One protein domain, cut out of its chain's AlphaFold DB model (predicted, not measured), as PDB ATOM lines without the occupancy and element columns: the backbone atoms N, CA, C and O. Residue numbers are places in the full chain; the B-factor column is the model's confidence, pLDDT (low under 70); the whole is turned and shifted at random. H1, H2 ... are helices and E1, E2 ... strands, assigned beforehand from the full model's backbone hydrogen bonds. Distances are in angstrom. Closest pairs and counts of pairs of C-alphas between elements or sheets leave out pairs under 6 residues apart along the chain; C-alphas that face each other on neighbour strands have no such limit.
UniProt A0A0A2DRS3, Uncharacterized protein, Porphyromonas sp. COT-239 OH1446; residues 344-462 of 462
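This is residues 344 to 462 of the 462 residues of an uncharacterized protein of Porphyromonas sp. COT-239 OH1446 (UniProt A0A0A2DRS3). One twisted, curled sheet of five long strands makes the body, with the unnamed stretch of residues 344 to 370 winding over one face and the other face bare. A loop of residues 382 to 396 lies beyond one end of the sheet, and past the small helix H1 a tail, residues 455 to 462, sticks out. The printed part has 119 residues, in the order E1 E2 E3 E4 E5 H1; the sheet has the same strand order and is antiparallel throughout. The class is mostly strand, with under half of the residues in named elements. The whole is only just compact, close to loose, with a radius of gyration of the C-alphas of 15.9 A, and flat, spanning 46 by 43 by 20 A.

E1, residues 371 to 381, runs 33.7 A from C-alpha 371 at (-43.208, 55.017, 91.100). E2 is residues 397 to 407, 33.4 A; E3 is 412 to 422, 31.9 A; E4 is 426 to 435, 28.1 A; E5 is 440 to 448, 25.2 A, ending at (-25.188, 55.415, 114.664). H1 is residues 451 to 454.

The strands form a meander, each the antiparallel neighbour of the one before, in four hairpins. N 377 and O 402 of E1 and E2 are 2.8 A apart, N 401 and O 417 of E2 and E3 2.8 A, N 418 and O 430 of E3 and E4 2.9 A, N 431 and O 444 of E4 and E5 2.8 A. Residues 350 to 351 pair in parallel with 447 to 448 of E5. H1 is not on the sheet, and is too short for an O i to N i+4 pair; its one O i to N i+3 pair is within range.

The C-alphas farthest apart, of Asp 439 and Asp 462, are 51.2 A apart. The printed part has no cut. The link E1 to E2 is long. pLDDT is under 70 at residues 357, 387 to 394 and 454 to 462.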
ATOM      1  N   LEU A 344     -33.375  53.448  97.990       84.12
ATOM      2  CA  LEU A 344     -33.914  53.783  99.295       84.12
ATOM      3  C   LEU A 344     -32.734  53.985 100.262       84.12
ATOM      4  O   LEU A 344     -31.873  53.105 100.326       84.12
ATOM      5  N   PRO A 345     -32.651  55.116 100.990       78.06
ATOM      6  CA  PRO A 345     -31.502  55.423 101.838       78.06
ATOM      7  C   PRO A 345     -31.389  54.412 102.972       78.06
ATOM      8  O   PRO A 345     -32.337  54.229 103.730       78.06
ATOM      9  N   GLN A 346     -30.234  53.769 103.104       79.25
ATOM     10  CA  GLN A 346     -30.021  52.697 104.072       79.25
ATOM     11  C   GLN A 346     -28.882  52.983 105.021       79.25
ATOM     12  O   GLN A 346     -27.879  53.594 104.643       79.25
ATOM     13  N   ASP A 347     -29.039  52.460 106.230       75.75
ATOM     14  CA  ASP A 347     -28.039  52.594 107.269       75.75
ATOM     15  C   ASP A 347     -27.024  51.454 107.210       75.75
ATOM     16  O   ASP A 347     -27.415  50.279 107.264       75.75
ATOM     17  N   PRO A 348     -25.711  51.729 107.125       77.88
ATOM     18  CA  PRO A 348     -24.716  50.707 107.424       77.88
ATOM     19  C   PRO A 348     -24.851  50.226 108.880       77.88
ATOM     20  O   PRO A 348     -25.521  50.832 109.704       77.88
ATOM     21  N   ILE A 349     -24.199  49.113 109.228       81.50
ATOM     22  CA  ILE A 349     -24.209  48.599 110.615       81.50
ATOM     23  C   ILE A 349     -23.690  49.659 111.602       81.50
ATOM     24  O   ILE A 349     -24.217  49.777 112.707       81.50
ATOM     25  N   VAL A 350     -22.677  50.427 111.178       83.62
ATOM     26  CA  VAL A 350     -22.166  51.599 111.891       83.62
ATOM     27  C   VAL A 350     -22.356  52.843 111.020       83.62
ATOM     28  O   VAL A 350     -21.598  53.057 110.070       83.62
ATOM     29  N   GLY A 351     -23.381  53.640 111.322       77.44
ATOM     30  CA  GLY A 351     -23.769  54.849 110.595       77.44
ATOM     31  C   GLY A 351     -23.079  56.115 111.093       77.44
ATOM     32  O   GLY A 351     -22.807  56.271 112.281       77.44
ATOM     33  N   ARG A 352     -22.819  57.063 110.184       78.25
ATOM     34  CA  ARG A 352     -22.340  58.426 110.516       78.25
ATOM     35  C   ARG A 352     -23.443  59.486 110.433       78.25
ATOM     36  O   ARG A 352     -23.183  60.652 110.698       78.25
ATOM     37  N   LEU A 353     -24.652  59.089 110.044       78.19
ATOM     38  CA  LEU A 353     -25.825  59.956 109.952       78.19
ATOM     39  C   LEU A 353     -26.848  59.560 111.027       78.19
ATOM     40  O   LEU A 353     -26.774  58.446 111.544       78.19
ATOM     41  N   PRO A 354     -27.762  60.453 111.436       78.62
ATOM     42  CA  PRO A 354     -28.799  60.106 112.408       78.62
ATOM     43  C   PRO A 354     -29.748  59.001 111.909       78.62
ATOM     44  O   PRO A 354     -30.117  58.978 110.735       78.62
ATOM     45  N   LEU A 355     -30.197  58.128 112.825       78.69
ATOM     46  CA  LEU A 355     -31.116  57.012 112.526       78.69
ATOM     47  C   LEU A 355     -32.463  57.457 111.945       78.69
ATOM     48  O   LEU A 355     -33.149  56.641 111.339       78.69
ATOM     49  N   SER A 356     -32.863  58.720 112.113       71.00
ATOM     50  CA  SER A 356     -34.130  59.261 111.601       71.00
ATOM     51  C   SER A 356     -34.298  59.089 110.092       71.00
ATOM     52  O   SER A 356     -35.433  59.013 109.623       71.00
ATOM     53  N   TYR A 357     -33.197  59.024 109.333       68.38
ATOM     54  CA  TYR A 357     -33.214  59.253 107.885       68.38
ATOM     55  C   TYR A 357     -33.197  57.996 107.010       68.38
ATOM     56  O   TYR A 357     -33.516  58.088 105.826       68.38
ATOM     57  N   GLN A 358     -32.805  56.839 107.547       80.00
ATOM     58  CA  GLN A 358     -32.361  55.708 106.726       80.00
ATOM     59  C   GLN A 358     -32.968  54.389 107.157       80.00
ATOM     60  O   GLN A 358     -32.875  54.046 108.329       80.00
ATOM     61  N   TRP A 359     -33.499  53.621 106.209       88.00
ATOM     62  CA  TRP A 359     -33.981  52.259 106.419       88.00
ATOM     63  C   TRP A 359     -32.907  51.379 107.066       88.00
ATOM     64  O   TRP A 359     -31.760  51.348 106.614       88.00
ATOM     65  N   ALA A 360     -33.270  50.662 108.124       90.56
ATOM     66  CA  ALA A 360     -32.316  49.890 108.905       90.56
ATOM     67  C   ALA A 360     -32.290  48.406 108.505       90.56
ATOM     68  O   ALA A 360     -31.218  47.804 108.428       90.56
ATOM     69  N   ALA A 361     -33.453  47.810 108.250       92.25
ATOM     70  CA  ALA A 361     -33.612  46.394 107.919       92.25
ATOM     71  C   ALA A 361     -33.815  46.143 106.413       92.25
ATOM     72  O   ALA A 361     -33.720  44.997 105.961       92.25
ATOM     73  N   LEU A 362     -34.065  47.200 105.631       89.25
ATOM     74  CA  LEU A 362     -34.250  47.113 104.184       89.25
ATOM     75  C   LEU A 362     -32.969  46.617 103.469       89.25
ATOM     76  O   LEU A 362     -31.884  47.125 103.756       89.25
ATOM     77  N   PRO A 363     -33.056  45.668 102.517       84.88
ATOM     78  CA  PRO A 363     -31.880  45.148 101.809       84.88
ATOM     79  C   PRO A 363     -31.224  46.149 100.845       84.88
ATOM     80  O   PRO A 363     -31.917  46.801 100.069       84.88
ATOM     81  N   GLU A 364     -29.886  46.163 100.779       77.56
ATOM     82  CA  GLU A 364     -29.037  47.055  99.945       77.56
ATOM     83  C   GLU A 364     -29.391  47.135  98.460       77.56
ATOM     84  O   GLU A 364     -29.025  48.095  97.788       77.56
ATOM     85  N   GLU A 365     -30.107  46.162  97.916       79.44
ATOM     86  CA  GLU A 365     -30.464  46.133  96.497       79.44
ATOM     87  C   GLU A 365     -31.789  46.830  96.173       79.44
ATOM     88  O   GLU A 365     -32.149  46.934  95.001       79.44
ATOM     89  N   TRP A 366     -32.504  47.323  97.187       84.75
ATOM     90  CA  TRP A 366     -33.821  47.916  97.002       84.75
ATOM     91  C   TRP A 366     -33.784  49.275  96.313       84.75
ATOM     92  O   TRP A 366     -33.115  50.220  96.735       84.75
ATOM     93  N   THR A 367     -34.609  49.369  95.279       88.12
ATOM     94  CA  THR A 367     -34.879  50.583  94.517       88.12
ATOM     95  C   THR A 367     -36.347  50.936  94.620       88.12
ATOM     96  O   THR A 367     -37.187  50.066  94.837       88.12
ATOM     97  N   ALA A 368     -36.672  52.202  94.403       87.38
ATOM     98  CA  ALA A 368     -38.034  52.701  94.484       87.38
ATOM     99  C   ALA A 368     -38.904  52.322  93.262       87.38
ATOM    100  O   ALA A 368     -40.104  52.580  93.232       87.38
ATOM    101  N   GLY A 369     -38.318  51.686  92.241       89.75
ATOM    102  CA  GLY A 369     -39.052  51.202  91.069       89.75
ATOM    103  C   GLY A 369     -39.504  52.325  90.134       89.75
ATOM    104  O   GLY A 369     -38.825  53.341  89.991       89.75
ATOM    105  N   GLU A 370     -40.625  52.121  89.436       92.31
ATOM    106  CA  GLU A 370     -41.165  53.116  88.495       92.31
ATOM    107  C   GLU A 370     -41.812  54.301  89.213       92.31
ATOM    108  O   GLU A 370     -41.581  55.449  88.839       92.31
ATOM    109  N   ALA A 371     -42.618  54.019  90.231       94.50
ATOM    110  CA  ALA A 371     -43.208  55.017  91.100       94.50
ATOM    111  C   ALA A 371     -43.403  54.432  92.492       94.50
ATOM    112  O   ALA A 371     -43.640  53.228  92.640       94.50
ATOM    113  N   TRP A 372     -43.324  55.299  93.491       94.44
ATOM    114  CA  TRP A 372     -43.314  54.911  94.888       94.44
ATOM    115  C   TRP A 372     -44.024  55.918  95.772       94.44
ATOM    116  O   TRP A 372     -44.097  57.113  95.479       94.44
ATOM    117  N   LEU A 373     -44.463  55.403  96.911       95.00
ATOM    118  CA  LEU A 373     -44.839  56.150  98.090       95.00
ATOM    119  C   LEU A 373     -43.992  55.650  99.260       95.00
ATOM    120  O   LEU A 373     -43.925  54.451  99.527       95.00
ATOM    121  N   MET A 374     -43.370  56.580  99.967       92.62
ATOM    122  CA  MET A 374     -42.661  56.355 101.217       92.62
ATOM    123  C   MET A 374     -43.288  57.194 102.317       92.62
ATOM    124  O   MET A 374     -43.549  58.379 102.116       92.62
ATOM    125  N   ALA A 375     -43.460  56.601 103.490       93.00
ATOM    126  CA  ALA A 375     -43.835  57.296 104.710       93.00
ATOM    127  C   ALA A 375     -42.878  56.896 105.833       93.00
ATOM    128  O   ALA A 375     -42.504  55.731 105.957       93.00
ATOM    129  N   GLN A 376     -42.459  57.867 106.632       91.50
ATOM    130  CA  GLN A 376     -41.547  57.690 107.751       91.50
ATOM    131  C   GLN A 376     -42.047  58.530 108.923       91.50
ATOM    132  O   GLN A 376     -42.452  59.679 108.735       91.50
ATOM    133  N   ALA A 377     -41.993  57.962 110.121       92.38
ATOM    134  CA  ALA A 377     -42.279  58.646 111.367       92.38
ATOM    135  C   ALA A 377     -41.279  58.197 112.437       92.38
ATOM    136  O   ALA A 377     -41.004  57.006 112.574       92.38
ATOM    137  N   ASN A 378     -40.739  59.146 113.195       91.75
ATOM    138  CA  ASN A 378     -39.859  58.879 114.324       91.75
ATOM    139  C   ASN A 378     -40.404  59.603 115.554       91.75
ATOM    140  O   ASN A 378     -40.549  60.824 115.528       91.75
ATOM    141  N   LEU A 379     -40.695  58.864 116.621       91.75
ATOM    142  CA  LEU A 379     -41.148  59.417 117.893       91.75
ATOM    143  C   LEU A 379     -39.996  59.364 118.893       91.75
ATOM    144  O   LEU A 379     -39.607  58.275 119.299       91.75
ATOM    145  N   TYR A 380     -39.465  60.519 119.274       88.50
ATOM    146  CA  TYR A 380     -38.398  60.679 120.258       88.50
ATOM    147  C   TYR A 380     -38.983  61.039 121.616       88.50
ATOM    148  O   TYR A 380     -39.873  61.888 121.690       88.50
ATOM    149  N   THR A 381     -38.490  60.395 122.672       88.50
ATOM    150  CA  THR A 381     -38.983  60.598 124.035       88.50
ATOM    151  C   THR A 381     -37.981  60.175 125.102       88.50
ATOM    152  O   THR A 381     -37.218  59.236 124.910       88.50
ATOM    153  N   TYR A 382     -38.013  60.821 126.265       80.94
ATOM    154  CA  TYR A 382     -37.285  60.376 127.463       80.94
ATOM    155  C   TYR A 382     -38.033  59.312 128.278       80.94
ATOM    156  O   TYR A 382     -37.574  58.908 129.350       80.94
ATOM    157  N   GLY A 383     -39.220  58.899 127.834       77.50
ATOM    158  CA  GLY A 383     -40.052  57.960 128.567       77.50
ATOM    159  C   GLY A 383     -40.835  57.009 127.672       77.50
ATOM    160  O   GLY A 383     -41.967  57.302 127.292       77.50
ATOM    161  N   LEU A 384     -40.250  55.842 127.400       81.12
ATOM    162  CA  LEU A 384     -40.925  54.640 126.912       81.12
ATOM    163  C   LEU A 384     -40.581  53.460 127.831       81.12
ATOM    164  O   LEU A 384     -41.105  53.373 128.944       81.12
ATOM    165  N   LEU A 385     -39.694  52.572 127.388       81.25
ATOM    166  CA  LEU A 385     -39.336  51.326 128.057       81.25
ATOM    167  C   LEU A 385     -38.342  51.558 129.197       81.25
ATOM    168  O   LEU A 385     -38.390  50.849 130.200       81.25
ATOM    169  N   LEU A 386     -37.472  52.564 129.075       71.94
ATOM    170  CA  LEU A 386     -36.494  52.926 130.101       71.94
ATOM    171  C   LEU A 386     -37.059  53.884 131.158       71.94
ATOM    172  O   LEU A 386     -36.365  54.186 132.128       71.94
ATOM    173  N   SER A 387     -38.326  54.302 131.042       68.88
ATOM    174  CA  SER A 387     -39.014  55.152 132.031       68.88
ATOM    175  C   SER A 387     -38.852  54.696 133.493       68.88
ATOM    176  O   SER A 387     -38.617  55.551 134.350       68.88
ATOM    177  N   PRO A 388     -38.930  53.389 133.829       67.25
ATOM    178  CA  PRO A 388     -38.735  52.920 135.206       67.25
ATOM    179  C   PRO A 388     -37.279  53.013 135.686       67.25
ATOM    180  O   PRO A 388     -37.016  52.974 136.884       67.25
ATOM    181  N   LEU A 389     -36.328  53.142 134.757       64.25
ATOM    182  CA  LEU A 389     -34.884  53.198 134.989       64.25
ATOM    183  C   LEU A 389     -34.327  54.626 134.846       64.25
ATOM    184  O   LEU A 389     -33.115  54.796 134.724       64.25
ATOM    185  N   LYS A 390     -35.179  55.662 134.904       59.75
ATOM    186  CA  LYS A 390     -34.788  57.080 134.746       59.75
ATOM    187  C   LYS A 390     -33.673  57.552 135.693       59.75
ATOM    188  O   LYS A 390     -32.960  58.496 135.379       59.75
ATOM    189  N   GLN A 391     -33.478  56.893 136.838       56.56
ATOM    190  CA  GLN A 391     -32.375  57.195 137.767       56.56
ATOM    191  C   GLN A 391     -31.008  56.674 137.275       56.56
ATOM    192  O   GLN A 391     -29.972  57.115 137.762       56.56
ATOM    193  N   VAL A 392     -31.007  55.747 136.312       56.72
ATOM    194  CA  VAL A 392     -29.824  55.103 135.712       56.72
ATOM    195  C   VAL A 392     -29.626  55.537 134.253       56.72
ATOM    196  O   VAL A 392     -28.534  55.382 133.710       56.72
ATOM    197  N   SER A 393     -30.646  56.113 133.603       58.50
ATOM    198  CA  SER A 393     -30.513  56.675 132.258       58.50
ATOM    199  C   SER A 393     -29.546  57.857 132.310       58.50
ATOM    200  O   SER A 393     -29.902  58.932 132.785       58.50
ATOM    201  N   LEU A 394     -28.313  57.654 131.843       68.38
ATOM    202  CA  LEU A 394     -27.220  58.634 131.751       68.38
ATOM    203  C   LEU A 394     -27.538  59.778 130.758       68.38
ATOM    204  O   LEU A 394     -26.771  60.034 129.832       68.38
ATOM    205  N   GLY A 395     -28.700  60.419 130.895       75.06
ATOM    206  CA  GLY A 395     -29.269  61.351 129.923       75.06
ATOM    207  C   GLY A 395     -29.692  60.689 128.610       75.06
ATOM    208  O   GLY A 395     -29.757  61.378 127.600       75.06
ATOM    209  N   LEU A 396     -29.923  59.371 128.595       84.38
ATOM    210  CA  LEU A 396     -30.339  58.658 127.386       84.38
ATOM    211  C   LEU A 396     -31.795  58.978 127.032       84.38
ATOM    212  O   LEU A 396     -32.657  58.979 127.911       84.38
ATOM    213  N   ASP A 397     -32.055  59.191 125.747       86.69
ATOM    214  CA  ASP A 397     -33.392  59.264 125.172       86.69
ATOM    215  C   ASP A 397     -33.711  57.998 124.361       86.69
ATOM    216  O   ASP A 397     -32.834  57.239 123.932       86.69
ATOM    217  N   GLU A 398     -35.001  57.756 124.176       90.81
ATOM    218  CA  GLU A 398     -35.571  56.618 123.467       90.81
ATOM    219  C   GLU A 398     -36.237  57.096 122.172       90.81
ATOM    220  O   GLU A 398     -36.708  58.232 122.073       90.81
ATOM    221  N   ALA A 399     -36.303  56.229 121.162       92.12
ATOM    222  CA  ALA A 399     -37.054  56.523 119.953       92.12
ATOM    223  C   ALA A 399     -37.748  55.297 119.360       92.12
ATOM    224  O   ALA A 399     -37.198  54.195 119.344       92.12
ATOM    225  N   LEU A 400     -38.946  55.519 118.821       94.56
ATOM    226  CA  LEU A 400     -39.654  54.573 117.965       94.56
ATOM    227  C   LEU A 400     -39.568  55.028 116.515       94.56
ATOM    228  O   LEU A 400     -39.758  56.204 116.211       94.56
ATOM    229  N   HIS A 401     -39.316  54.082 115.624       94.94
ATOM    230  CA  HIS A 401     -39.155  54.307 114.196       94.94
ATOM    231  C   HIS A 401     -40.219  53.521 113.448       94.94
ATOM    232  O   HIS A 401     -40.374  52.326 113.678       94.94
ATOM    233  N   LEU A 402     -40.930  54.184 112.545       96.00
ATOM    234  CA  LEU A 402     -41.932  53.578 111.680       96.00
ATOM    235  C   LEU A 402     -41.661  53.996 110.247       96.00
ATOM    236  O   LEU A 402     -41.485  55.181 109.955       96.00
ATOM    237  N   ARG A 403     -41.633  53.025 109.341       94.12
ATOM    238  CA  ARG A 403     -41.423  53.271 107.918       94.12
ATOM    239  C   ARG A 403     -42.310  52.369 107.088       94.12
ATOM    240  O   ARG A 403     -42.512  51.205 107.417       94.12
ATOM    241  N   ALA A 404     -42.804  52.912 105.990       95.25
ATOM    242  CA  ALA A 404     -43.603  52.190 105.022       95.25
ATOM    243  C   ALA A 404     -43.205  52.607 103.608       95.25
ATOM    244  O   ALA A 404     -42.947  53.781 103.335       95.25
ATOM    245  N   TYR A 405     -43.145  51.628 102.716       94.88
ATOM    246  CA  TYR A 405     -42.867  51.790 101.301       94.88
ATOM    247  C   TYR A 405     -43.900  51.005 100.497       94.88
ATOM    248  O   TYR A 405     -44.203  49.852 100.813       94.88
ATOM    249  N   LYS A 406     -44.394  51.614  99.419       95.00
ATOM    250  CA  LYS A 406     -45.214  50.954  98.405       95.00
ATOM    251  C   LYS A 406     -44.766  51.399  97.019       95.00
ATOM    252  O   LYS A 406     -44.816  52.588  96.715       95.00
ATOM    253  N   GLY A 407     -44.366  50.446  96.185       93.81
ATOM    254  CA  GLY A 407     -44.102  50.644  94.762       93.81
ATOM    255  C   GLY A 407     -45.305  50.260  93.897       93.81
ATOM    256  O   GLY A 407     -46.170  49.484  94.319       93.81
ATOM    257  N   LEU A 408     -45.353  50.778  92.666       90.44
ATOM    258  CA  LEU A 408     -46.312  50.321  91.643       90.44
ATOM    259  C   LEU A 408     -45.989  48.933  91.074       90.44
ATOM    260  O   LEU A 408     -46.845  48.298  90.471       90.44
ATOM    261  N   ASP A 409     -44.781  48.433  91.299       87.25
ATOM    262  CA  ASP A 409     -44.320  47.099  90.902       87.25
ATOM    263  C   ASP A 409     -44.716  46.005  91.910       87.25
ATOM    264  O   ASP A 409     -44.024  45.003  92.069       87.25
ATOM    265  N   ASN A 410     -45.824  46.216  92.625       86.50
ATOM    266  CA  ASN A 410     -46.332  45.404  93.732       86.50
ATOM    267  C   ASN A 410     -45.422  45.257  94.960       86.50
ATOM    268  O   ASN A 410     -45.910  44.770  95.983       86.50
ATOM    269  N   ARG A 411     -44.177  45.746  94.940       90.56
ATOM    270  CA  ARG A 411     -43.300  45.716  96.116       90.56
ATOM    271  C   ARG A 411     -43.870  46.583  97.233       90.56
ATOM    272  O   ARG A 411     -44.304  47.715  97.008       90.56
ATOM    273  N   ALA A 412     -43.861  46.058  98.447       94.06
ATOM    274  CA  ALA A 412     -44.220  46.805  99.641       94.06
ATOM    275  C   ALA A 412     -43.379  46.332 100.815       94.06
ATOM    276  O   ALA A 412     -43.078  45.148 100.940       94.06
ATOM    277  N   TYR A 413     -43.000  47.282 101.658       95.38
ATOM    278  CA  TYR A 413     -42.126  47.030 102.787       95.38
ATOM    279  C   TYR A 413     -42.556  47.882 103.971       95.38
ATOM    280  O   TYR A 413     -42.865  49.065 103.809       95.38
ATOM    281  N   ALA A 414     -42.561  47.290 105.156       96.19
ATOM    282  CA  ALA A 414     -42.796  47.993 106.405       96.19
ATOM    283  C   ALA A 414     -41.631  47.739 107.357       96.19
ATOM    284  O   ALA A 414     -41.096  46.635 107.400       96.19
ATOM    285  N   GLU A 415     -41.245  48.751 108.126       96.25
ATOM    286  CA  GLU A 415     -40.202  48.649 109.142       96.25
ATOM    287  C   GLU A 415     -40.671  49.308 110.434       96.25
ATOM    288  O   GLU A 415     -41.202  50.421 110.421       96.25
ATOM    289  N   ILE A 416     -40.436  48.622 111.548       97.06
ATOM    290  CA  ILE A 416     -40.572  49.162 112.893       97.06
ATOM    291  C   ILE A 416     -39.245  49.010 113.625       97.06
ATOM    292  O   ILE A 416     -38.549  48.005 113.483       97.06
ATOM    293  N   GLY A 417     -38.880  50.004 114.420       95.69
ATOM    294  CA  GLY A 417     -37.668  49.950 115.217       95.69
ATOM    295  C   GLY A 417     -37.803  50.660 116.544       95.69
ATOM    296  O   GLY A 417     -38.623  51.561 116.710       95.69
ATOM    297  N   TYR A 418     -36.948  50.257 117.470       95.00
ATOM    298  CA  TYR A 418     -36.753  50.909 118.752       95.00
ATOM    299  C   TYR A 418     -35.271  51.212 118.923       95.00
ATOM    300  O   TYR A 418     -34.416  50.404 118.551       95.00
ATOM    301  N   SER A 419     -34.955  52.369 119.484       93.25
ATOM    302  CA  SER A 419     -33.575  52.757 119.717       93.25
ATOM    303  C   SER A 419     -33.395  53.576 120.986       93.25
ATOM    304  O   SER A 419     -34.323  54.222 121.471       93.25
ATOM    305  N   ILE A 420     -32.176  53.531 121.517       92.19
ATOM    306  CA  ILE A 420     -31.743  54.253 122.714       92.19
ATOM    307  C   ILE A 420     -30.439  54.974 122.413       92.19
ATOM    308  O   ILE A 420     -29.571  54.446 121.710       92.19
ATOM    309  N   GLY A 421     -30.277  56.191 122.910       89.94
ATOM    310  CA  GLY A 421     -29.078  56.953 122.608       89.94
ATOM    311  C   GLY A 421     -28.967  58.263 123.353       89.94
ATOM    312  O   GLY A 421     -29.714  58.547 124.275       89.94
ATOM    313  N   TRP A 422     -27.994  59.053 122.928       86.62
ATOM    314  CA  TRP A 422     -27.839  60.445 123.312       86.62
ATOM    315  C   TRP A 422     -28.295  61.299 122.135       86.62
ATOM    316  O   TRP A 422     -27.474  61.807 121.366       86.62
ATOM    317  N   GLY A 423     -29.608  61.406 121.944       82.06
ATOM    318  CA  GLY A 423     -30.176  62.253 120.908       82.06
ATOM    319  C   GLY A 423     -29.660  61.917 119.513       82.06
ATOM    320  O   GLY A 423     -29.346  60.773 119.174       82.06
ATOM    321  N   ASN A 424     -29.514  62.945 118.684       76.81
ATOM    322  CA  ASN A 424     -28.947  62.796 117.342       76.81
ATOM    323  C   ASN A 424     -27.408  62.702 117.316       76.81
ATOM    324  O   ASN A 424     -26.827  62.782 116.239       76.81
ATOM    325  N   VAL A 425     -26.737  62.521 118.461       80.75
ATOM    326  CA  VAL A 425     -25.264  62.467 118.567       80.75
ATOM    327  C   VAL A 425     -24.740  61.033 118.467       80.75
ATOM    328  O   VAL A 425     -23.737  60.785 117.792       80.75
ATOM    329  N   SER A 426     -25.431  60.083 119.098       88.12
ATOM    330  CA  SER A 426     -25.130  58.652 118.995       88.12
ATOM    331  C   SER A 426     -26.297  57.802 119.477       88.12
ATOM    332  O   SER A 426     -26.928  58.163 120.468       88.12
ATOM    333  N   ARG A 427     -26.569  56.672 118.819       90.88
ATOM    334  CA  ARG A 427     -27.750  55.853 119.108       90.88
ATOM    335  C   ARG A 427     -27.576  54.401 118.676       90.88
ATOM    336  O   ARG A 427     -26.990  54.140 117.633       90.88
ATOM    337  N   LEU A 428     -28.109  53.475 119.464       93.12
ATOM    338  CA  LEU A 428     -28.173  52.045 119.173       93.12
ATOM    339  C   LEU A 428     -29.637  51.653 118.981       93.12
ATOM    340  O   LEU A 428     -30.466  51.961 119.833       93.12
ATOM    341  N   GLY A 429     -29.962  50.972 117.884       94.00
ATOM    342  CA  GLY A 429     -31.332  50.560 117.588       94.00
ATOM    343  C   GLY A 429     -31.456  49.124 117.103       94.00
ATOM    344  O   GLY A 429     -30.525  48.562 116.527       94.00
ATOM    345  N   ILE A 430     -32.637  48.555 117.334       96.00
ATOM    346  CA  ILE A 430     -33.073  47.244 116.859       96.00
ATOM    347  C   ILE A 430     -34.289  47.462 115.966       96.00
ATOM    348  O   ILE A 430     -35.219  48.183 116.330       96.00
ATOM    349  N   PHE A 431     -34.275  46.834 114.796       96.44
ATOM    350  CA  PHE A 431     -35.261  47.036 113.748       96.44
ATOM    351  C   PHE A 431     -35.764  45.700 113.228       96.44
ATOM    352  O   PHE A 431     -34.988  44.758 113.045       96.44
ATOM    353  N   TYR A 432     -37.062  45.653 112.967       97.38
ATOM    354  CA  TYR A 432     -37.745  44.572 112.288       97.38
ATOM    355  C   TYR A 432     -38.393  45.129 111.029       97.38
ATOM    356  O   TYR A 432     -39.144  46.104 111.094       97.38
ATOM    357  N   GLY A 433     -38.115  44.512 109.892       96.81
ATOM    358  CA  GLY A 433     -38.738  44.872 108.634       96.81
ATOM    359  C   GLY A 433     -39.310  43.665 107.916       96.81
ATOM    360  O   GLY A 433     -38.830  42.545 108.072       96.81
ATOM    361  N   TYR A 434     -40.361  43.907 107.148       96.75
ATOM    362  CA  TYR A 434     -41.153  42.873 106.506       96.75
ATOM    363  C   TYR A 434     -41.469  43.276 105.068       96.75
ATOM    364  O   TYR A 434     -42.063  44.330 104.821       96.75
ATOM    365  N   ASP A 435     -41.051  42.431 104.129       94.69
ATOM    366  CA  ASP A 435     -41.415  42.514 102.723       94.69
ATOM    367  C   ASP A 435     -42.721  41.756 102.506       94.69
ATOM    368  O   ASP A 435     -42.757  40.526 102.482       94.69
ATOM    369  N   THR A 436     -43.802  42.506 102.313       90.25
ATOM    370  CA  THR A 436     -45.136  41.925 102.128       90.25
ATOM    371  C   THR A 436     -45.275  41.178 100.803       90.25
ATOM    372  O   THR A 436     -46.172  40.355 100.664       90.25
ATOM    373  N   ALA A 437     -44.451  41.505  99.802       86.94
ATOM    374  CA  ALA A 437     -44.544  40.896  98.480       86.94
ATOM    375  C   ALA A 437     -43.828  39.539  98.432       86.94
ATOM    376  O   ALA A 437     -44.276  38.644  97.716       86.94
ATOM    377  N   LEU A 438     -42.734  39.393  99.185       89.12
ATOM    378  CA  LEU A 438     -41.958  38.151  99.274       89.12
ATOM    379  C   LEU A 438     -42.270  37.308 100.518       89.12
ATOM    380  O   LEU A 438     -41.729  36.212 100.627       89.12
ATOM    381  N   ASP A 439     -43.118  37.803 101.424       91.25
ATOM    382  CA  ASP A 439     -43.375  37.199 102.739       91.25
ATOM    383  C   ASP A 439     -42.069  36.927 103.512       91.25
ATOM    384  O   ASP A 439     -41.848  35.864 104.089       91.25
ATOM    385  N   ASP A 440     -41.158  37.903 103.471       93.56
ATOM    386  CA  ASP A 440     -39.814  37.798 104.041       93.56
ATOM    387  C   ASP A 440     -39.630  38.799 105.181       93.56
ATOM    388  O   ASP A 440     -39.997  39.973 105.078       93.56
ATOM    389  N   SER A 441     -39.025  38.342 106.275       94.19
ATOM    390  CA  SER A 441     -38.812  39.144 107.480       94.19
ATOM    391  C   SER A 441     -37.332  39.302 107.789       94.19
ATOM    392  O   SER A 441     -36.519  38.402 107.575       94.19
ATOM    393  N   ARG A 442     -36.957  40.481 108.279       94.62
ATOM    394  CA  ARG A 442     -35.560  40.860 108.481       94.62
ATOM    395  C   ARG A 442     -35.385  41.583 109.796       94.62
ATOM    396  O   ARG A 442     -36.168  42.458 110.150       94.62
ATOM    397  N   PHE A 443     -34.301  41.243 110.478       95.25
ATOM    398  CA  PHE A 443     -33.876  41.898 111.704       95.25
ATOM    399  C   PHE A 443     -32.549  42.611 111.482       95.25
ATOM    400  O   PHE A 443     -31.653  42.087 110.817       95.25
ATOM    401  N   ALA A 444     -32.413  43.795 112.067       93.81
ATOM    402  CA  ALA A 444     -31.174  44.549 112.030       93.81
ATOM    403  C   ALA A 444     -30.883  45.218 113.374       93.81
ATOM    404  O   ALA A 444     -31.781  45.702 114.057       93.81
ATOM    405  N   ILE A 445     -29.597  45.276 113.716       94.88
ATOM    406  CA  ILE A 445     -29.068  46.064 114.828       94.88
ATOM    407  C   ILE A 445     -28.162  47.130 114.220       94.88
ATOM    408  O   ILE A 445     -27.310  46.806 113.385       94.88
ATOM    409  N   LYS A 446     -28.362  48.389 114.605       92.56
ATOM    410  CA  LYS A 446     -27.655  49.547 114.043       92.56
ATOM    411  C   LYS A 446     -27.055  50.403 115.137       92.56
ATOM    412  O   LYS A 446     -27.739  50.722 116.107       92.56
ATOM    413  N   LEU A 447     -25.798  50.790 114.953       91.56
ATOM    414  CA  LEU A 447     -25.115  51.775 115.777       91.56
ATOM    415  C   LEU A 447     -24.861  53.023 114.941       91.56
ATOM    416  O   LEU A 447     -24.107  52.986 113.977       91.56
ATOM    417  N   ASN A 448     -25.403  54.155 115.351       88.25
ATOM    418  CA  ASN A 448     -25.188  55.415 114.664       88.25
ATOM    419  C   ASN A 448     -24.341  56.317 115.541       88.25
ATOM    420  O   ASN A 448     -24.656  56.535 116.708       88.25
ATOM    421  N   LEU A 449     -23.281  56.869 114.959       87.25
ATOM    422  CA  LEU A 449     -22.356  57.802 115.589       87.25
ATOM    423  C   LEU A 449     -22.261  59.106 114.779       87.25
ATOM    424  O   LEU A 449     -21.178  59.424 114.266       87.25
ATOM    425  N   PRO A 450     -23.350  59.894 114.654       81.38
ATOM    426  CA  PRO A 450     -23.282  61.213 114.038       81.38
ATOM    427  C   PRO A 450     -22.215  62.116 114.639       81.38
ATOM    428  O   PRO A 450     -21.654  62.918 113.913       81.38
ATOM    429  N   ILE A 451     -21.829  61.966 115.906       78.62
ATOM    430  CA  ILE A 451     -20.708  62.730 116.474       78.62
ATOM    431  C   ILE A 451     -19.411  62.621 115.655       78.62
ATOM    432  O   ILE A 451     -18.654  63.583 115.569       78.62
ATOM    433  N   SER A 452     -19.174  61.487 114.989       75.56
ATOM    434  CA  SER A 452     -17.988  61.285 114.147       75.56
ATOM    435  C   SER A 452     -17.931  62.234 112.952       75.56
ATOM    436  O   SER A 452     -16.849  62.526 112.453       75.56
ATOM    437  N   LEU A 453     -19.081  62.687 112.455       73.62
ATOM    438  CA  LEU A 453     -19.162  63.653 111.373       73.62
ATOM    439  C   LEU A 453     -19.092  65.099 111.947       73.62
ATOM    440  O   LEU A 453     -18.507  65.966 111.314       73.62
ATOM    441  N   LEU A 454     -19.504  65.359 113.201       69.69
ATOM    442  CA  LEU A 454     -19.393  66.682 113.842       69.69
ATOM    443  C   LEU A 454     -17.927  66.983 114.132       69.69
ATOM    444  O   LEU A 454     -17.471  68.114 113.998       69.69
ATOM    445  N   LEU A 455     -17.189  65.936 114.498       68.25
ATOM    446  CA  LEU A 455     -15.748  65.970 114.680       68.25
ATOM    447  C   LEU A 455     -14.985  66.072 113.358       68.25
ATOM    448  O   LEU A 455     -13.846  66.525 113.376       68.25
ATOM    449  N   SER A 456     -15.573  65.633 112.239       59.88
ATOM    450  CA  SER A 456     -14.866  65.599 110.957       59.88
ATOM    451  C   SER A 456     -15.181  66.751 110.028       59.88
ATOM    452  O   SER A 456     -14.453  66.961 109.065       59.88
ATOM    453  N   VAL A 457     -16.309  67.432 110.217       56.28
ATOM    454  CA  VAL A 457     -16.742  68.419 109.248       56.28
ATOM    455  C   VAL A 457     -16.414  69.830 109.723       56.28
ATOM    456  O   VAL A 457     -17.096  70.431 110.550       56.28
ATOM    457  N   TRP A 458     -15.358  70.355 109.115       59.62
ATOM    458  CA  TRP A 458     -14.872  71.715 109.277       59.62
ATOM    459  C   TRP A 458     -15.898  72.768 108.879       59.62
ATOM    460  O   TRP A 458     -16.707  72.579 107.965       59.62
ATOM    461  N   SER A 459     -15.859  73.894 109.594       51.41
ATOM    462  CA  SER A 459     -16.807  74.984 109.414       51.41
ATOM    463  C   SER A 459     -16.644  75.640 108.048       51.41
ATOM    464  O   SER A 459     -15.710  76.397 107.786       51.41
ATOM    465  N   GLU A 460     -17.618  75.400 107.180       52.75
ATOM    466  CA  GLU A 460     -17.833  76.196 105.978       52.75
ATOM    467  C   GLU A 460     -18.478  77.552 106.308       52.75
ATOM    468  O   GLU A 460     -18.779  78.318 105.401       52.75
ATOM    469  N   ARG A 461     -18.712  77.909 107.585       41.09
ATOM    470  CA  ARG A 461     -19.585  79.040 107.952       41.09
ATOM    471  C   ARG A 461     -19.153  79.947 109.102       41.09
ATOM    472  O   ARG A 461     -19.849  80.938 109.303       41.09
ATOM    473  N   ASP A 462     -18.020  79.680 109.739       39.22
ATOM    474  CA  ASP A 462     -17.386  80.640 110.653       39.22
ATOM    475  C   ASP A 462     -16.871  81.866 109.893       39.22
ATOM    476  O   ASP A 462     -16.400  81.691 108.731       39.22
TER     477      ASP A 462